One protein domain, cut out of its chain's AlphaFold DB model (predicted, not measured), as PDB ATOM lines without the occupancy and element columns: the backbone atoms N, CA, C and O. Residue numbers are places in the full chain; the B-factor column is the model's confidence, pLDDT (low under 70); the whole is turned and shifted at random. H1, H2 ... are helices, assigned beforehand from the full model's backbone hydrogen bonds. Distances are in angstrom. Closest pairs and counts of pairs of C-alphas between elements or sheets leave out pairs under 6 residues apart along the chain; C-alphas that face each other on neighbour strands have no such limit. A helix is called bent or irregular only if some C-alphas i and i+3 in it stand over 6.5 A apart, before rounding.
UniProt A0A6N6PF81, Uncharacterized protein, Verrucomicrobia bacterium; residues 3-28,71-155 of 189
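This is residues 3 to 28 and 71 to 155 of the 189 residues of an uncharacterized protein of Verrucomicrobia bacterium (UniProt A0A6N6PF81). A long bent helix, H3, makes the length of an open, elongated model; shorter helices fold back at its two ends, H2 on arm H3a and H4 near arm H3b. H1 stands free. The printed part has 111 residues with four named helices, H1 to H4 in order, and no named strand: all helix, extended, radius of gyration of the C-alphas 20.5 A, spans 61 by 39 by 32 A.

Find C-alpha 3 at (-50.400, 4.574, 39.762); H1 runs from there to residue 28, 38.8 A. H2 is residues 76 to 86. H3, residues 90 to 131, was assigned as one helix by its hydrogen bonds but is bent: C-alphas 113 and 116 are 7.1 A apart. Its arms are H3a, residues 90 to 113, 35.3 A, and H3b, residues 116 to 131, 23.3 A, at a steep tilt of 58 degrees. H4, residues 135 to 153, 26.9 A, ends at C-alpha 153, (-45.393, 38.158, 28.148).

H1 touches no helix. Look at Val 79 and Glu 97: H2 and H3a touch there, closest C-alphas 6.9 A, a hairpin running opposite ways at a steep tilt of 38 degrees; H3a touches H2 with residues 93 to 97 alone. H3b and H4 are close but not clearly touching, closest C-alphas Lys 130 and Arg 138, 6.1 A, opposite ways at a shallow tilt of 22 degrees. Every O i to N i+4 pair is within hydrogen-bond range in H2, H3a and H3b; H1 has 20 of 22, H4 14 of 15.

The C-alphas farthest apart, of Thr 89 and Arg 135, are 61.3 A apart. Residues 29 to 70 are not printed; C-alphas 28 and 71 are 27.5 A apart across the cut. The links H2 to H3 and H3 to H4 are tight. Look for pLDDT under 70 at residues 3, 17, 20 to 28, 71 to 77 and 148 to 155.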
ATOM      1  N   ALA A   3     -49.879   4.523  41.132       65.44
ATOM      2  CA  ALA A   3     -50.400   4.574  39.762       65.44
ATOM      3  C   ALA A   3     -49.652   5.581  38.871       65.44
ATOM      4  O   ALA A   3     -49.318   5.261  37.737       65.44
ATOM      5  N   TRP A   4     -49.293   6.754  39.402       81.38
ATOM      6  CA  TRP A   4     -48.478   7.737  38.678       81.38
ATOM      7  C   TRP A   4     -47.100   7.164  38.301       81.38
ATOM      8  O   TRP A   4     -46.629   7.372  37.187       81.38
ATOM      9  N   LYS A   5     -46.462   6.382  39.189       72.12
ATOM     10  CA  LYS A   5     -45.151   5.759  38.917       72.12
ATOM     11  C   LYS A   5     -45.242   4.723  37.791       72.12
ATOM     12  O   LYS A   5     -44.348   4.660  36.955       72.12
ATOM     13  N   ILE A   6     -46.340   3.966  37.742       81.75
ATOM     14  CA  ILE A   6     -46.617   2.997  36.669       81.75
ATOM     15  C   ILE A   6     -46.832   3.727  35.336       81.75
ATOM     16  O   ILE A   6     -46.277   3.314  34.324       81.75
ATOM     17  N   ILE A   7     -47.556   4.850  35.345       79.06
ATOM     18  CA  ILE A   7     -47.777   5.685  34.152       79.06
ATOM     19  C   ILE A   7     -46.456   6.290  33.641       79.06
ATOM     20  O   ILE A   7     -46.211   6.311  32.439       79.06
ATOM     21  N   LEU A   8     -45.568   6.741  34.532       76.62
ATOM     22  CA  LEU A   8     -44.234   7.216  34.140       76.62
ATOM     23  C   LEU A   8     -43.385   6.093  33.528       76.62
ATOM     24  O   LEU A   8     -42.747   6.307  32.501       76.62
ATOM     25  N   ALA A   9     -43.405   4.898  34.124       75.06
ATOM     26  CA  ALA A   9     -42.653   3.756  33.614       75.06
ATOM     27  C   ALA A   9     -43.117   3.342  32.207       75.06
ATOM     28  O   ALA A   9     -42.285   3.112  31.328       75.06
ATOM     29  N   THR A  10     -44.430   3.309  31.957       84.88
ATOM     30  CA  THR A  10     -44.966   2.960  30.633       84.88
ATOM     31  C   THR A  10     -44.669   4.032  29.584       84.88
ATOM     32  O   THR A  10     -44.336   3.688  28.451       84.88
ATOM     33  N   LEU A  11     -44.693   5.317  29.954       86.69
ATOM     34  CA  LEU A  11     -44.308   6.410  29.054       86.69
ATOM     35  C   LEU A  11     -42.821   6.364  28.677       86.69
ATOM     36  O   LEU A  11     -42.488   6.580  27.513       86.69
ATOM     37  N   VAL A  12     -41.931   6.041  29.623       85.31
ATOM     38  CA  VAL A  12     -40.484   5.912  29.362       85.31
ATOM     39  C   VAL A  12     -40.191   4.746  28.415       85.31
ATOM     40  O   VAL A  12     -39.430   4.911  27.462       85.31
ATOM     41  N   ILE A  13     -40.836   3.593  28.623       80.50
ATOM     42  CA  ILE A  13     -40.683   2.422  27.743       80.50
ATOM     43  C   ILE A  13     -41.189   2.741  26.328       80.50
ATOM     44  O   ILE A  13     -40.523   2.433  25.341       80.50
ATOM     45  N   PHE A  14     -42.337   3.412  26.214       79.94
ATOM     46  CA  PHE A  14     -42.900   3.799  24.921       79.94
ATOM     47  C   PHE A  14     -42.018   4.818  24.179       79.94
ATOM     48  O   PHE A  14     -41.760   4.665  22.984       79.94
ATOM     49  N   ALA A  15     -41.482   5.815  24.890       73.38
ATOM     50  CA  ALA A  15     -40.547   6.787  24.327       73.38
ATOM     51  C   ALA A  15     -39.253   6.119  23.824       73.38
ATOM     52  O   ALA A  15     -38.785   6.433  22.729       73.38
ATOM     53  N   ALA A  16     -38.713   5.146  24.568       77.62
ATOM     54  CA  ALA A  16     -37.548   4.366  24.147       77.62
ATOM     55  C   ALA A  16     -37.817   3.535  22.873       77.62
ATOM     56  O   ALA A  16     -36.959   3.456  21.986       77.62
ATOM     57  N   GLY A  17     -39.025   2.975  22.735       69.81
ATOM     58  CA  GLY A  17     -39.460   2.269  21.526       69.81
ATOM     59  C   GLY A  17     -39.540   3.176  20.290       69.81
ATOM     60  O   GLY A  17     -39.069   2.798  19.217       69.81
ATOM     61  N   ILE A  18     -40.055   4.403  20.442       78.94
ATOM     62  CA  ILE A  18     -40.140   5.387  19.346       78.94
ATOM     63  C   ILE A  18     -38.749   5.836  18.888       78.94
ATOM     64  O   ILE A  18     -38.509   5.937  17.686       78.94
ATOM     65  N   ILE A  19     -37.821   6.075  19.819       71.56
ATOM     66  CA  ILE A  19     -36.447   6.480  19.488       71.56
ATOM     67  C   ILE A  19     -35.742   5.369  18.697       71.56
ATOM     68  O   ILE A  19     -35.135   5.639  17.660       71.56
ATOM     69  N   THR A  20     -35.897   4.116  19.128       67.44
ATOM     70  CA  THR A  20     -35.323   2.947  18.444       67.44
ATOM     71  C   THR A  20     -35.929   2.748  17.045       67.44
ATOM     72  O   THR A  20     -35.193   2.545  16.079       67.44
ATOM     73  N   GLY A  21     -37.251   2.892  16.894       61.16
ATOM     74  CA  GLY A  21     -37.932   2.781  15.597       61.16
ATOM     75  C   GLY A  21     -37.603   3.921  14.621       61.16
ATOM     76  O   GLY A  21     -37.361   3.683  13.438       61.16
ATOM     77  N   ALA A  22     -37.527   5.162  15.109       62.44
ATOM     78  CA  ALA A  22     -37.199   6.331  14.289       62.44
ATOM     79  C   ALA A  22     -35.723   6.352  13.852       62.44
ATOM     80  O   ALA A  22     -35.407   6.835  12.759       62.44
ATOM     81  N   SER A  23     -34.819   5.799  14.667       57.25
ATOM     82  CA  SER A  23     -33.394   5.719  14.332       57.25
ATOM     83  C   SER A  23     -33.121   4.774  13.153       57.25
ATOM     84  O   SER A  23     -32.236   5.050  12.342       57.25
ATOM     85  N   LEU A  24     -33.919   3.713  12.984       56.88
ATOM     86  CA  LEU A  24     -33.768   2.782  11.859       56.88
ATOM     87  C   LEU A  24     -34.123   3.437  10.509       56.88
ATOM     88  O   LEU A  24     -33.441   3.219   9.507       56.88
ATOM     89  N   VAL A  25     -35.131   4.317  10.488       57.53
ATOM     90  CA  VAL A  25     -35.556   5.044   9.276       57.53
ATOM     91  C   VAL A  25     -34.505   6.068   8.831       57.53
ATOM     92  O   VAL A  25     -34.272   6.241   7.633       57.53
ATOM     93  N   LYS A  26     -33.808   6.709   9.780       50.91
ATOM     94  CA  LYS A  26     -32.723   7.654   9.468       50.91
ATOM     95  C   LYS A  26     -31.448   6.964   8.978       50.91
ATOM     96  O   LYS A  26     -30.740   7.540   8.154       50.91
ATOM     97  N   PHE A  27     -31.181   5.731   9.411       51.75
ATOM     98  CA  PHE A  27     -30.030   4.962   8.925       51.75
ATOM     99  C   PHE A  27     -30.236   4.451   7.485       51.75
ATOM    100  O   PHE A  27     -29.306   4.465   6.683       51.75
ATOM    101  N   ALA A  28     -31.474   4.106   7.104       53.16
ATOM    102  CA  ALA A  28     -31.801   3.676   5.740       53.16
ATOM    103  C   ALA A  28     -31.758   4.813   4.692       53.16
ATOM    104  O   ALA A  28     -31.485   4.560   3.517       53.16
ATOM    105  N   PRO A  71     -46.432  21.594  21.221       48.59
ATOM    106  CA  PRO A  71     -47.080  21.666  19.923       48.59
ATOM    107  C   PRO A  71     -48.489  21.139  20.145       48.59
ATOM    108  O   PRO A  71     -48.657  20.064  20.717       48.59
ATOM    109  N   SER A  72     -49.501  21.942  19.825       58.12
ATOM    110  CA  SER A  72     -50.884  21.525  20.014       58.12
ATOM    111  C   SER A  72     -51.110  20.330  19.088       58.12
ATOM    112  O   SER A  72     -51.415  20.492  17.910       58.12
ATOM    113  N   LEU A  73     -50.871  19.120  19.605       55.97
ATOM    114  CA  LEU A  73     -51.000  17.859  18.873       55.97
ATOM    115  C   LEU A  73     -52.436  17.684  18.363       55.97
ATOM    116  O   LEU A  73     -52.677  16.932  17.432       55.97
ATOM    117  N   LEU A  74     -53.374  18.434  18.948       62.59
ATOM    118  CA  LEU A  74     -54.794  18.461  18.628       62.59
ATOM    119  C   LEU A  74     -55.196  19.720  17.836       62.59
ATOM    120  O   LEU A  74     -56.366  20.090  17.842       62.59
ATOM    121  N   ASN A  75     -54.259  20.443  17.206       66.81
ATOM    122  CA  ASN A  75     -54.586  21.648  16.431       66.81
ATOM    123  C   ASN A  75     -55.392  21.297  15.163       66.81
ATOM    124  O   ASN A  75     -55.317  20.184  14.652       66.81
ATOM    125  N   ARG A  76     -56.097  22.269  14.577       66.31
ATOM    126  CA  ARG A  76     -56.853  22.114  13.320       66.31
ATOM    127  C   ARG A  76     -56.014  21.512  12.186       66.31
ATOM    128  O   ARG A  76     -56.526  20.738  11.386       66.31
ATOM    129  N   GLN A  77     -54.713  21.811  12.161       67.38
ATOM    130  CA  GLN A  77     -53.769  21.250  11.189       67.38
ATOM    131  C   GLN A  77     -53.588  19.733  11.316       67.38
ATOM    132  O   GLN A  77     -53.347  19.062  10.318       67.38
ATOM    133  N   PHE A  78     -53.751  19.183  12.519       74.81
ATOM    134  CA  PHE A  78     -53.730  17.742  12.737       74.81
ATOM    135  C   PHE A  78     -54.959  17.074  12.114       74.81
ATOM    136  O   PHE A  78     -54.815  16.106  11.377       74.81
ATOM    137  N   VAL A  79     -56.154  17.645  12.308       71.56
ATOM    138  CA  VAL A  79     -57.397  17.134  11.699       71.56
ATOM    139  C   VAL A  79     -57.331  17.192  10.172       71.56
ATOM    140  O   VAL A  79     -57.712  16.232   9.512       71.56
ATOM    141  N   LEU A  80     -56.781  18.272   9.607       71.06
ATOM    142  CA  LEU A  80     -56.557  18.392   8.160       71.06
ATOM    143  C   LEU A  80     -55.538  17.364   7.637       71.06
ATOM    144  O   LEU A  80     -55.689  16.844   6.532       71.06
ATOM    145  N   GLY A  81     -54.517  17.037   8.435       76.12
ATOM    146  CA  GLY A  81     -53.577  15.958   8.134       76.12
ATOM    147  C   GLY A  81     -54.242  14.579   8.137       76.12
ATOM    148  O   GLY A  81     -54.034  13.803   7.203       76.12
ATOM    149  N   LEU A  82     -55.081  14.301   9.139       75.62
ATOM    150  CA  LEU A  82     -55.836  13.050   9.247       75.62
ATOM    151  C   LEU A  82     -56.825  12.878   8.094       75.62
ATOM    152  O   LEU A  82     -56.899  11.797   7.521       75.62
ATOM    153  N   ASP A  83     -57.532  13.941   7.719       73.50
ATOM    154  CA  ASP A  83     -58.474  13.935   6.599       73.50
ATOM    155  C   ASP A  83     -57.781  13.535   5.287       73.50
ATOM    156  O   ASP A  83     -58.224  12.633   4.577       73.50
ATOM    157  N   ARG A  84     -56.606  14.121   5.019       76.00
ATOM    158  CA  ARG A  84     -55.823  13.844   3.809       76.00
ATOM    159  C   ARG A  84     -55.232  12.434   3.774       76.00
ATOM    160  O   ARG A  84     -55.115  11.853   2.697       76.00
ATOM    161  N   GLN A  85     -54.815  11.905   4.923       71.31
ATOM    162  CA  GLN A  85     -54.146  10.603   5.015       71.31
ATOM    163  C   GLN A  85     -55.125   9.431   5.131       71.31
ATOM    164  O   GLN A  85     -54.857   8.366   4.582       71.31
ATOM    165  N   LEU A  86     -56.251   9.625   5.822       79.44
ATOM    166  CA  LEU A  86     -57.232   8.575   6.109       79.44
ATOM    167  C   LEU A  86     -58.494   8.678   5.245       79.44
ATOM    168  O   LEU A  86     -59.320   7.771   5.307       79.44
ATOM    169  N   LYS A  87     -58.632   9.739   4.431       78.62
ATOM    170  CA  LYS A  87     -59.811  10.013   3.588       78.62
ATOM    171  C   LYS A  87     -61.103   9.930   4.406       78.62
ATOM    172  O   LYS A  87     -61.992   9.137   4.097       78.62
ATOM    173  N   LEU A  88     -61.162  10.708   5.486       78.56
ATOM    174  CA  LEU A  88     -62.295  10.684   6.408       78.56
ATOM    175  C   LEU A  88     -63.577  11.102   5.679       78.56
ATOM    176  O   LEU A  88     -63.586  12.021   4.861       78.56
ATOM    177  N   THR A  89     -64.688  10.439   5.992       81.00
ATOM    178  CA  THR A  89     -65.997  10.913   5.531       81.00
ATOM    179  C   THR A  89     -66.385  12.186   6.287       81.00
ATOM    180  O   THR A  89     -65.880  12.460   7.380       81.00
ATOM    181  N   ARG A  90     -67.320  12.973   5.739       80.75
ATOM    182  CA  ARG A  90     -67.789  14.217   6.373       80.75
ATOM    183  C   ARG A  90     -68.253  13.999   7.820       80.75
ATOM    184  O   ARG A  90     -67.834  14.731   8.711       80.75
ATOM    185  N   GLU A  91     -69.031  12.948   8.060       81.25
ATOM    186  CA  GLU A  91     -69.511  12.598   9.403       81.25
ATOM    187  C   GLU A  91     -68.377  12.206  10.360       81.25
ATOM    188  O   GLU A  91     -68.415  12.518  11.551       81.25
ATOM    189  N   GLN A  92     -67.349  11.511   9.861       75.81
ATOM    190  CA  GLN A  92     -66.183  11.148  10.667       75.81
ATOM    191  C   GLN A  92     -65.355  12.380  11.021       75.81
ATOM    192  O   GLN A  92     -64.921  12.518  12.163       75.81
ATOM    193  N   ARG A  93     -65.180  13.302  10.070       78.94
ATOM    194  CA  ARG A  93     -64.474  14.563  10.290       78.94
ATOM    195  C   ARG A  93     -65.151  15.404  11.372       78.94
ATOM    196  O   ARG A  93     -64.461  15.877  12.270       78.94
ATOM    197  N   GLU A  94     -66.475  15.543  11.325       83.81
ATOM    198  CA  GLU A  94     -67.244  16.290  12.332       83.81
ATOM    199  C   GLU A  94     -67.088  15.675  13.736       83.81
ATOM    200  O   GLU A  94     -66.849  16.387  14.715       83.81
ATOM    201  N   LYS A  95     -67.122  14.339  13.841       81.75
ATOM    202  CA  LYS A  95     -66.884  13.626  15.109       81.75
ATOM    203  C   LYS A  95     -65.457  13.825  15.627       81.75
ATOM    204  O   LYS A  95     -65.274  14.087  16.815       81.75
ATOM    205  N   VAL A  96     -64.449  13.728  14.758       78.19
ATOM    206  CA  VAL A  96     -63.039  13.947  15.125       78.19
ATOM    207  C   VAL A  96     -62.816  15.390  15.567       78.19
ATOM    208  O   VAL A  96     -62.185  15.614  16.596       78.19
ATOM    209  N   GLU A  97     -63.368  16.370  14.852       81.38
ATOM    210  CA  GLU A  97     -63.264  17.786  15.214       81.38
ATOM    211  C   GLU A  97     -63.856  18.057  16.601       81.38
ATOM    212  O   GLU A  97     -63.197  18.682  17.436       81.38
ATOM    213  N   LYS A  98     -65.034  17.496  16.898       83.94
ATOM    214  CA  LYS A  98     -65.649  17.590  18.227       83.94
ATOM    215  C   LYS A  98     -64.760  16.989  19.323       83.94
ATOM    216  O   LYS A  98     -64.496  17.653  20.325       83.94
ATOM    217  N   ILE A  99     -64.242  15.775  19.121       84.44
ATOM    218  CA  ILE A  99     -63.352  15.103  20.090       84.44
ATOM    219  C   ILE A  99     -62.088  15.932  20.343       84.44
ATOM    220  O   ILE A  99     -61.619  16.025  21.480       84.44
ATOM    221  N   MET A 100     -61.532  16.543  19.296       78.56
ATOM    222  CA  MET A 100     -60.336  17.376  19.402       78.56
ATOM    223  C   MET A 100     -60.604  18.645  20.213       78.56
ATOM    224  O   MET A 100     -59.797  18.974  21.080       78.56
ATOM    225  N   LEU A 101     -61.734  19.326  19.987       81.94
ATOM    226  CA  LEU A 101     -62.130  20.514  20.755       81.94
ATOM    227  C   LEU A 101     -62.321  20.186  22.239       81.94
ATOM    228  O   LEU A 101     -61.698  20.807  23.096       81.94
ATOM    229  N   GLU A 102     -63.092  19.143  22.544       83.88
ATOM    230  CA  GLU A 102     -63.291  18.696  23.926       83.88
ATOM    231  C   GLU A 102     -61.969  18.267  24.584       83.88
ATOM    232  O   GLU A 102     -61.732  18.516  25.767       83.88
ATOM    233  N   GLY A 103     -61.075  17.630  23.818       80.94
ATOM    234  CA  GLY A 103     -59.732  17.274  24.265       80.94
ATOM    235  C   GLY A 103     -58.882  18.497  24.612       80.94
ATOM    236  O   GLY A 103     -58.239  18.513  25.664       80.94
ATOM    237  N   GLN A 104     -58.910  19.536  23.773       80.19
ATOM    238  CA  GLN A 104     -58.225  20.802  24.042       80.19
ATOM    239  C   GLN A 104     -58.736  21.454  25.331       80.19
ATOM    240  O   GLN A 104     -57.920  21.889  26.147       80.19
ATOM    241  N   ASP A 105     -60.050  21.479  25.553       83.88
ATOM    242  CA  ASP A 105     -60.637  22.086  26.749       83.88
ATOM    243  C   ASP A 105     -60.280  21.321  28.023       83.88
ATOM    244  O   ASP A 105     -59.869  21.930  29.015       83.88
ATOM    245  N   ARG A 106     -60.320  19.982  27.992       82.00
ATOM    246  CA  ARG A 106     -59.857  19.168  29.128       82.00
ATOM    247  C   ARG A 106     -58.391  19.437  29.454       82.00
ATOM    248  O   ARG A 106     -58.042  19.605  30.621       82.00
ATOM    249  N   ILE A 107     -57.530  19.531  28.439       78.56
ATOM    250  CA  ILE A 107     -56.109  19.846  28.636       78.56
ATOM    251  C   ILE A 107     -55.934  21.255  29.216       78.56
ATOM    252  O   ILE A 107     -55.135  21.431  30.136       78.56
ATOM    253  N   ARG A 108     -56.690  22.253  28.738       81.38
ATOM    254  CA  ARG A 108     -56.666  23.619  29.294       81.38
ATOM    255  C   ARG A 108     -57.051  23.631  30.771       81.38
ATOM    256  O   ARG A 108     -56.366  24.274  31.562       81.38
ATOM    257  N   GLN A 109     -58.084  22.884  31.154       85.12
ATOM    258  CA  GLN A 109     -58.514  22.777  32.549       85.12
ATOM    259  C   GLN A 109     -57.464  22.095  33.432       85.12
ATOM    260  O   GLN A 109     -57.157  22.597  34.512       85.12
ATOM    261  N   ILE A 110     -56.881  20.978  32.978       84.25
ATOM    262  CA  ILE A 110     -55.792  20.292  33.695       84.25
ATOM    263  C   ILE A 110     -54.612  21.247  33.882       84.25
ATOM    264  O   ILE A 110     -54.103  21.410  34.991       84.25
ATOM    265  N   ARG A 111     -54.212  21.934  32.807       77.62
ATOM    266  CA  ARG A 111     -53.104  22.887  32.835       77.62
ATOM    267  C   ARG A 111     -53.373  24.042  33.791       77.62
ATOM    268  O   ARG A 111     -52.491  24.368  34.571       77.62
ATOM    269  N   SER A 112     -54.563  24.637  33.757       83.00
ATOM    270  CA  SER A 112     -54.927  25.762  34.627       83.00
ATOM    271  C   SER A 112     -54.797  25.411  36.112       83.00
ATOM    272  O   SER A 112     -54.370  26.252  36.899       83.00
ATOM    273  N   LYS A 113     -55.093  24.159  36.486       85.69
ATOM    274  CA  LYS A 113     -54.957  23.678  37.867       85.69
ATOM    275  C   LYS A 113     -53.499  23.479  38.293       85.69
ATOM    276  O   LYS A 113     -53.158  23.793  39.425       85.69
ATOM    277  N   ILE A 114     -52.646  22.977  37.397       83.75
ATOM    278  CA  ILE A 114     -51.256  22.584  37.713       83.75
ATOM    279  C   ILE A 114     -50.250  23.717  37.428       83.75
ATOM    280  O   ILE A 114     -49.127  23.717  37.933       83.75
ATOM    281  N   GLU A 115     -50.634  24.725  36.644       80.56
ATOM    282  CA  GLU A 115     -49.800  25.884  36.326       80.56
ATOM    283  C   GLU A 115     -49.164  26.572  37.551       80.56
ATOM    284  O   GLU A 115     -47.957  26.832  37.490       80.56
ATOM    285  N   PRO A 116     -49.878  26.862  38.661       82.31
ATOM    286  CA  PRO A 116     -49.253  27.510  39.813       82.31
ATOM    287  C   PRO A 116     -48.162  26.645  40.457       82.31
ATOM    288  O   PRO A 116     -47.111  27.168  40.821       82.31
ATOM    289  N   GLU A 117     -48.373  25.332  40.560       77.69
ATOM    290  CA  GLU A 117     -47.379  24.392  41.094       77.69
ATOM    291  C   GLU A 117     -46.169  24.291  40.168       77.69
ATOM    292  O   GLU A 117     -45.028  24.378  40.610       77.69
ATOM    293  N   THR A 118     -46.422  24.231  38.862       76.50
ATOM    294  CA  THR A 118     -45.372  24.198  37.839       76.50
ATOM    295  C   THR A 118     -44.487  25.442  37.906       76.50
ATOM    296  O   THR A 118     -43.265  25.345  37.806       76.50
ATOM    297  N   ARG A 119     -45.083  26.631  38.082       78.50
ATOM    298  CA  ARG A 119     -44.320  27.881  38.225       78.50
ATOM    299  C   ARG A 119     -43.459  27.868  39.485       78.50
ATOM    300  O   ARG A 119     -42.304  28.276  39.412       78.50
ATOM    301  N   LYS A 120     -43.997  27.394  40.613       83.94
ATOM    302  CA  LYS A 120     -43.242  27.270  41.870       83.94
ATOM    303  C   LYS A 120     -42.048  26.335  41.713       83.94
ATOM    304  O   LYS A 120     -40.942  26.707  42.093       83.94
ATOM    305  N   GLU A 121     -42.258  25.175  41.102       83.31
ATOM    306  CA  GLU A 121     -41.188  24.206  40.866       83.31
ATOM    307  C   GLU A 121     -40.101  24.793  39.961       83.31
ATOM    308  O   GLU A 121     -38.917  24.704  40.263       83.31
ATOM    309  N   MET A 122     -40.494  25.500  38.898       79.12
ATOM    310  CA  MET A 122     -39.540  26.157  38.006       79.12
ATOM    311  C   MET A 122     -38.706  27.232  38.721       79.12
ATOM    312  O   MET A 122     -37.513  27.359  38.453       79.12
ATOM    313  N   LEU A 123     -39.309  28.002  39.635       84.56
ATOM    314  CA  LEU A 123     -38.579  28.968  40.463       84.56
ATOM    315  C   LEU A 123     -37.605  28.266  41.415       84.56
ATOM    316  O   LEU A 123     -36.456  28.685  41.517       84.56
ATOM    317  N   SER A 124     -38.036  27.176  42.054       85.31
ATOM    318  CA  SER A 124     -37.183  26.356  42.922       85.31
ATOM    319  C   SER A 124     -35.968  25.809  42.164       85.31
ATOM    320  O   SER A 124     -34.831  25.969  42.606       85.31
ATOM    321  N   VAL A 125     -36.187  25.243  40.975       85.31
ATOM    322  CA  VAL A 125     -35.120  24.735  40.101       85.31
ATOM    323  C   VAL A 125     -34.168  25.853  39.672       85.31
ATOM    324  O   VAL A 125     -32.956  25.662  39.679       85.31
ATOM    325  N   ASN A 126     -34.692  27.031  39.327       80.38
ATOM    326  CA  ASN A 126     -33.884  28.194  38.952       80.38
ATOM    327  C   ASN A 126     -32.929  28.601  40.090       80.38
ATOM    328  O   ASN A 126     -31.728  28.753  39.860       80.38
ATOM    329  N   GLU A 127     -33.430  28.686  41.323       87.69
ATOM    330  CA  GLU A 127     -32.599  29.004  42.488       87.69
ATOM    331  C   GLU A 127     -31.553  27.918  42.773       87.69
ATOM    332  O   GLU A 127     -30.387  28.241  42.998       87.69
ATOM    333  N   GLN A 128     -31.914  26.636  42.661       85.19
ATOM    334  CA  GLN A 128     -30.954  25.533  42.794       85.19
ATOM    335  C   GLN A 128     -29.865  25.566  41.718       85.19
ATOM    336  O   GLN A 128     -28.710  25.285  42.006       85.19
ATOM    337  N   ILE A 129     -30.191  25.942  40.480       86.38
ATOM    338  CA  ILE A 129     -29.173  26.110  39.437       86.38
ATOM    339  C   ILE A 129     -28.232  27.253  39.822       86.38
ATOM    340  O   ILE A 129     -27.014  27.090  39.757       86.38
ATOM    341  N   LYS A 130     -28.769  28.392  40.278       85.50
ATOM    342  CA  LYS A 130     -27.954  29.554  40.659       85.50
ATOM    343  C   LYS A 130     -26.944  29.240  41.761       85.50
ATOM    344  O   LYS A 130     -25.858  29.815  41.715       85.50
ATOM    345  N   THR A 131     -27.239  28.357  42.719       91.56
ATOM    346  CA  THR A 131     -26.287  28.031  43.803       91.56
ATOM    347  C   THR A 131     -24.976  27.442  43.280       91.56
ATOM    348  O   THR A 131     -23.921  27.730  43.842       91.56
ATOM    349  N   HIS A 132     -25.026  26.696  42.175       89.75
ATOM    350  CA  HIS A 132     -23.864  26.050  41.563       89.75
ATOM    351  C   HIS A 132     -23.138  26.920  40.527       89.75
ATOM    352  O   HIS A 132     -22.087  26.522  40.028       89.75
ATOM    353  N   LEU A 133     -23.667  28.102  40.200       91.38
ATOM    354  CA  LEU A 133     -23.077  29.000  39.207       91.38
ATOM    355  C   LEU A 133     -22.158  30.043  39.849       91.38
ATOM    356  O   LEU A 133     -22.447  30.589  40.924       91.38
ATOM    357  N   THR A 134     -21.084  30.394  39.137       89.25
ATOM    358  CA  THR A 134     -20.251  31.559  39.468       89.25
ATOM    359  C   THR A 134     -21.021  32.861  39.225       89.25
ATOM    360  O   THR A 134     -22.033  32.881  38.522       89.25
ATOM    361  N   ARG A 135     -20.558  33.980  39.797       84.94
ATOM    362  CA  ARG A 135     -21.239  35.282  39.671       84.94
ATOM    363  C   ARG A 135     -21.466  35.688  38.208       84.94
ATOM    364  O   ARG A 135     -22.573  36.073  37.853       84.94
ATOM    365  N   GLU A 136     -20.452  35.517  37.364       85.19
ATOM    366  CA  GLU A 136     -20.526  35.820  35.928       85.19
ATOM    367  C   GLU A 136     -21.519  34.905  35.194       85.19
ATOM    368  O   GLU A 136     -22.289  35.357  34.347       85.19
ATOM    369  N   GLN A 137     -21.565  33.619  35.555       82.88
ATOM    370  CA  GLN A 137     -22.495  32.654  34.964       82.88
ATOM    371  C   GLN A 137     -23.952  32.917  35.367       82.88
ATOM    372  O   GLN A 137     -24.855  32.697  34.557       82.88
ATOM    373  N   ARG A 138     -24.201  33.423  36.583       87.31
ATOM    374  CA  ARG A 138     -25.553  33.785  37.047       87.31
ATOM    375  C   ARG A 138     -26.155  34.909  36.215       87.31
ATOM    376  O   ARG A 138     -27.308  34.800  35.813       87.31
ATOM    377  N   GLU A 139     -25.381  35.945  35.901       86.38
ATOM    378  CA  GLU A 139     -25.868  37.048  35.064       86.38
ATOM    379  C   GLU A 139     -26.223  36.577  33.649       86.38
ATOM    380  O   GLU A 139     -27.245  36.982  33.094       86.38
ATOM    381  N   GLN A 140     -25.414  35.686  33.067       80.62
ATOM    382  CA  GLN A 140     -25.722  35.086  31.765       80.62
ATOM    383  C   GLN A 140     -26.992  34.231  31.832       80.62
ATOM    384  O   GLN A 140     -27.855  34.324  30.959       80.62
ATOM    385  N   PHE A 141     -27.142  33.441  32.893       83.44
ATOM    386  CA  PHE A 141     -28.318  32.610  33.111       83.44
ATOM    387  C   PHE A 141     -29.597  33.443  33.274       83.44
ATOM    388  O   PHE A 141     -30.602  33.163  32.622       83.44
ATOM    389  N   GLU A 142     -29.562  34.523  34.058       85.25
ATOM    390  CA  GLU A 142     -30.710  35.419  34.224       85.25
ATOM    391  C   GLU A 142     -31.076  36.147  32.931       85.25
ATOM    392  O   GLU A 142     -32.262  36.289  32.631       85.25
ATOM    393  N   ARG A 143     -30.094  36.551  32.114       83.88
ATOM    394  CA  ARG A 143     -30.360  37.120  30.782       83.88
ATOM    395  C   ARG A 143     -31.090  36.121  29.885       83.88
ATOM    396  O   ARG A 143     -32.091  36.488  29.271       83.88
ATOM    397  N   ILE A 144     -30.640  34.865  29.860       82.81
ATOM    398  CA  ILE A 144     -31.273  33.788  29.083       82.81
ATOM    399  C   ILE A 144     -32.707  33.540  29.570       82.81
ATOM    400  O   ILE A 144     -33.631  33.443  28.760       82.81
ATOM    401  N   MET A 145     -32.913  33.476  30.886       78.44
ATOM    402  CA  MET A 145     -34.236  33.251  31.469       78.44
ATOM    403  C   MET A 145     -35.179  34.433  31.207       78.44
ATOM    404  O   MET A 145     -36.296  34.231  30.729       78.44
ATOM    405  N   ASN A 146     -34.727  35.670  31.423       79.00
ATOM    406  CA  ASN A 146     -35.528  36.878  31.205       79.00
ATOM    407  C   ASN A 146     -35.908  37.077  29.735       79.00
ATOM    408  O   ASN A 146     -37.033  37.483  29.448       79.00
ATOM    409  N   GLN A 147     -35.013  36.761  28.795       74.31
ATOM    410  CA  GLN A 147     -35.323  36.833  27.367       74.31
ATOM    411  C   GLN A 147     -36.464  35.877  26.994       74.31
ATOM    412  O   GLN A 147     -37.357  36.249  26.236       74.31
ATOM    413  N   ARG A 148     -36.494  34.675  27.581       67.12
ATOM    414  CA  ARG A 148     -37.579  33.705  27.364       67.12
ATOM    415  C   ARG A 148     -38.896  34.135  28.007       67.12
ATOM    416  O   ARG A 148     -39.948  33.975  27.394       67.12
ATOM    417  N   PHE A 149     -38.858  34.719  29.206       65.88
ATOM    418  CA  PHE A 149     -40.067  35.234  29.854       65.88
ATOM    419  C   PHE A 149     -40.675  36.426  29.106       65.88
ATOM    420  O   PHE A 149     -41.893  36.455  28.918       65.88
ATOM    421  N   LYS A 150     -39.853  37.363  28.612       65.88
ATOM    422  CA  LYS A 150     -40.323  38.512  27.817       65.88
ATOM    423  C   LYS A 150     -41.034  38.078  26.536       65.88
ATOM    424  O   LYS A 150     -42.151  38.519  26.296       65.88
ATOM    425  N   LEU A 151     -40.476  37.112  25.801       60.19
ATOM    426  CA  LEU A 151     -41.095  36.556  24.587       60.19
ATOM    427  C   LEU A 151     -42.482  35.933  24.821       60.19
ATOM    428  O   LEU A 151     -43.264  35.802  23.878       60.19
ATOM    429  N   ARG A 152     -42.788  35.530  26.060       55.34
ATOM    430  CA  ARG A 152     -44.090  34.975  26.444       55.34
ATOM    431  C   ARG A 152     -45.058  36.026  26.980       55.34
ATOM    432  O   ARG A 152     -46.252  35.885  26.747       55.34
ATOM    433  N   ALA A 153     -44.570  37.041  27.687       59.91
ATOM    434  CA  ALA A 153     -45.393  38.158  28.148       59.91
ATOM    435  C   ALA A 153     -45.838  39.059  26.983       59.91
ATOM    436  O   ALA A 153     -46.947  39.582  26.999       59.91
ATOM    437  N   GLU A 154     -44.987  39.194  25.962       50.34
ATOM    438  CA  GLU A 154     -45.254  39.989  24.760       50.34
ATOM    439  C   GLU A 154     -45.995  39.217  23.663       50.34
ATOM    440  O   GLU A 154     -46.436  39.834  22.700       50.34
ATOM    441  N   GLN A 155     -46.166  37.892  23.782       45.34
ATOM    442  CA  GLN A 155     -47.110  37.158  22.938       45.34
ATOM    443  C   GLN A 155     -48.518  37.465  23.455       45.34
ATOM    444  O   GLN A 155     -48.903  36.915  24.492       45.34
TER     445      GLN A 155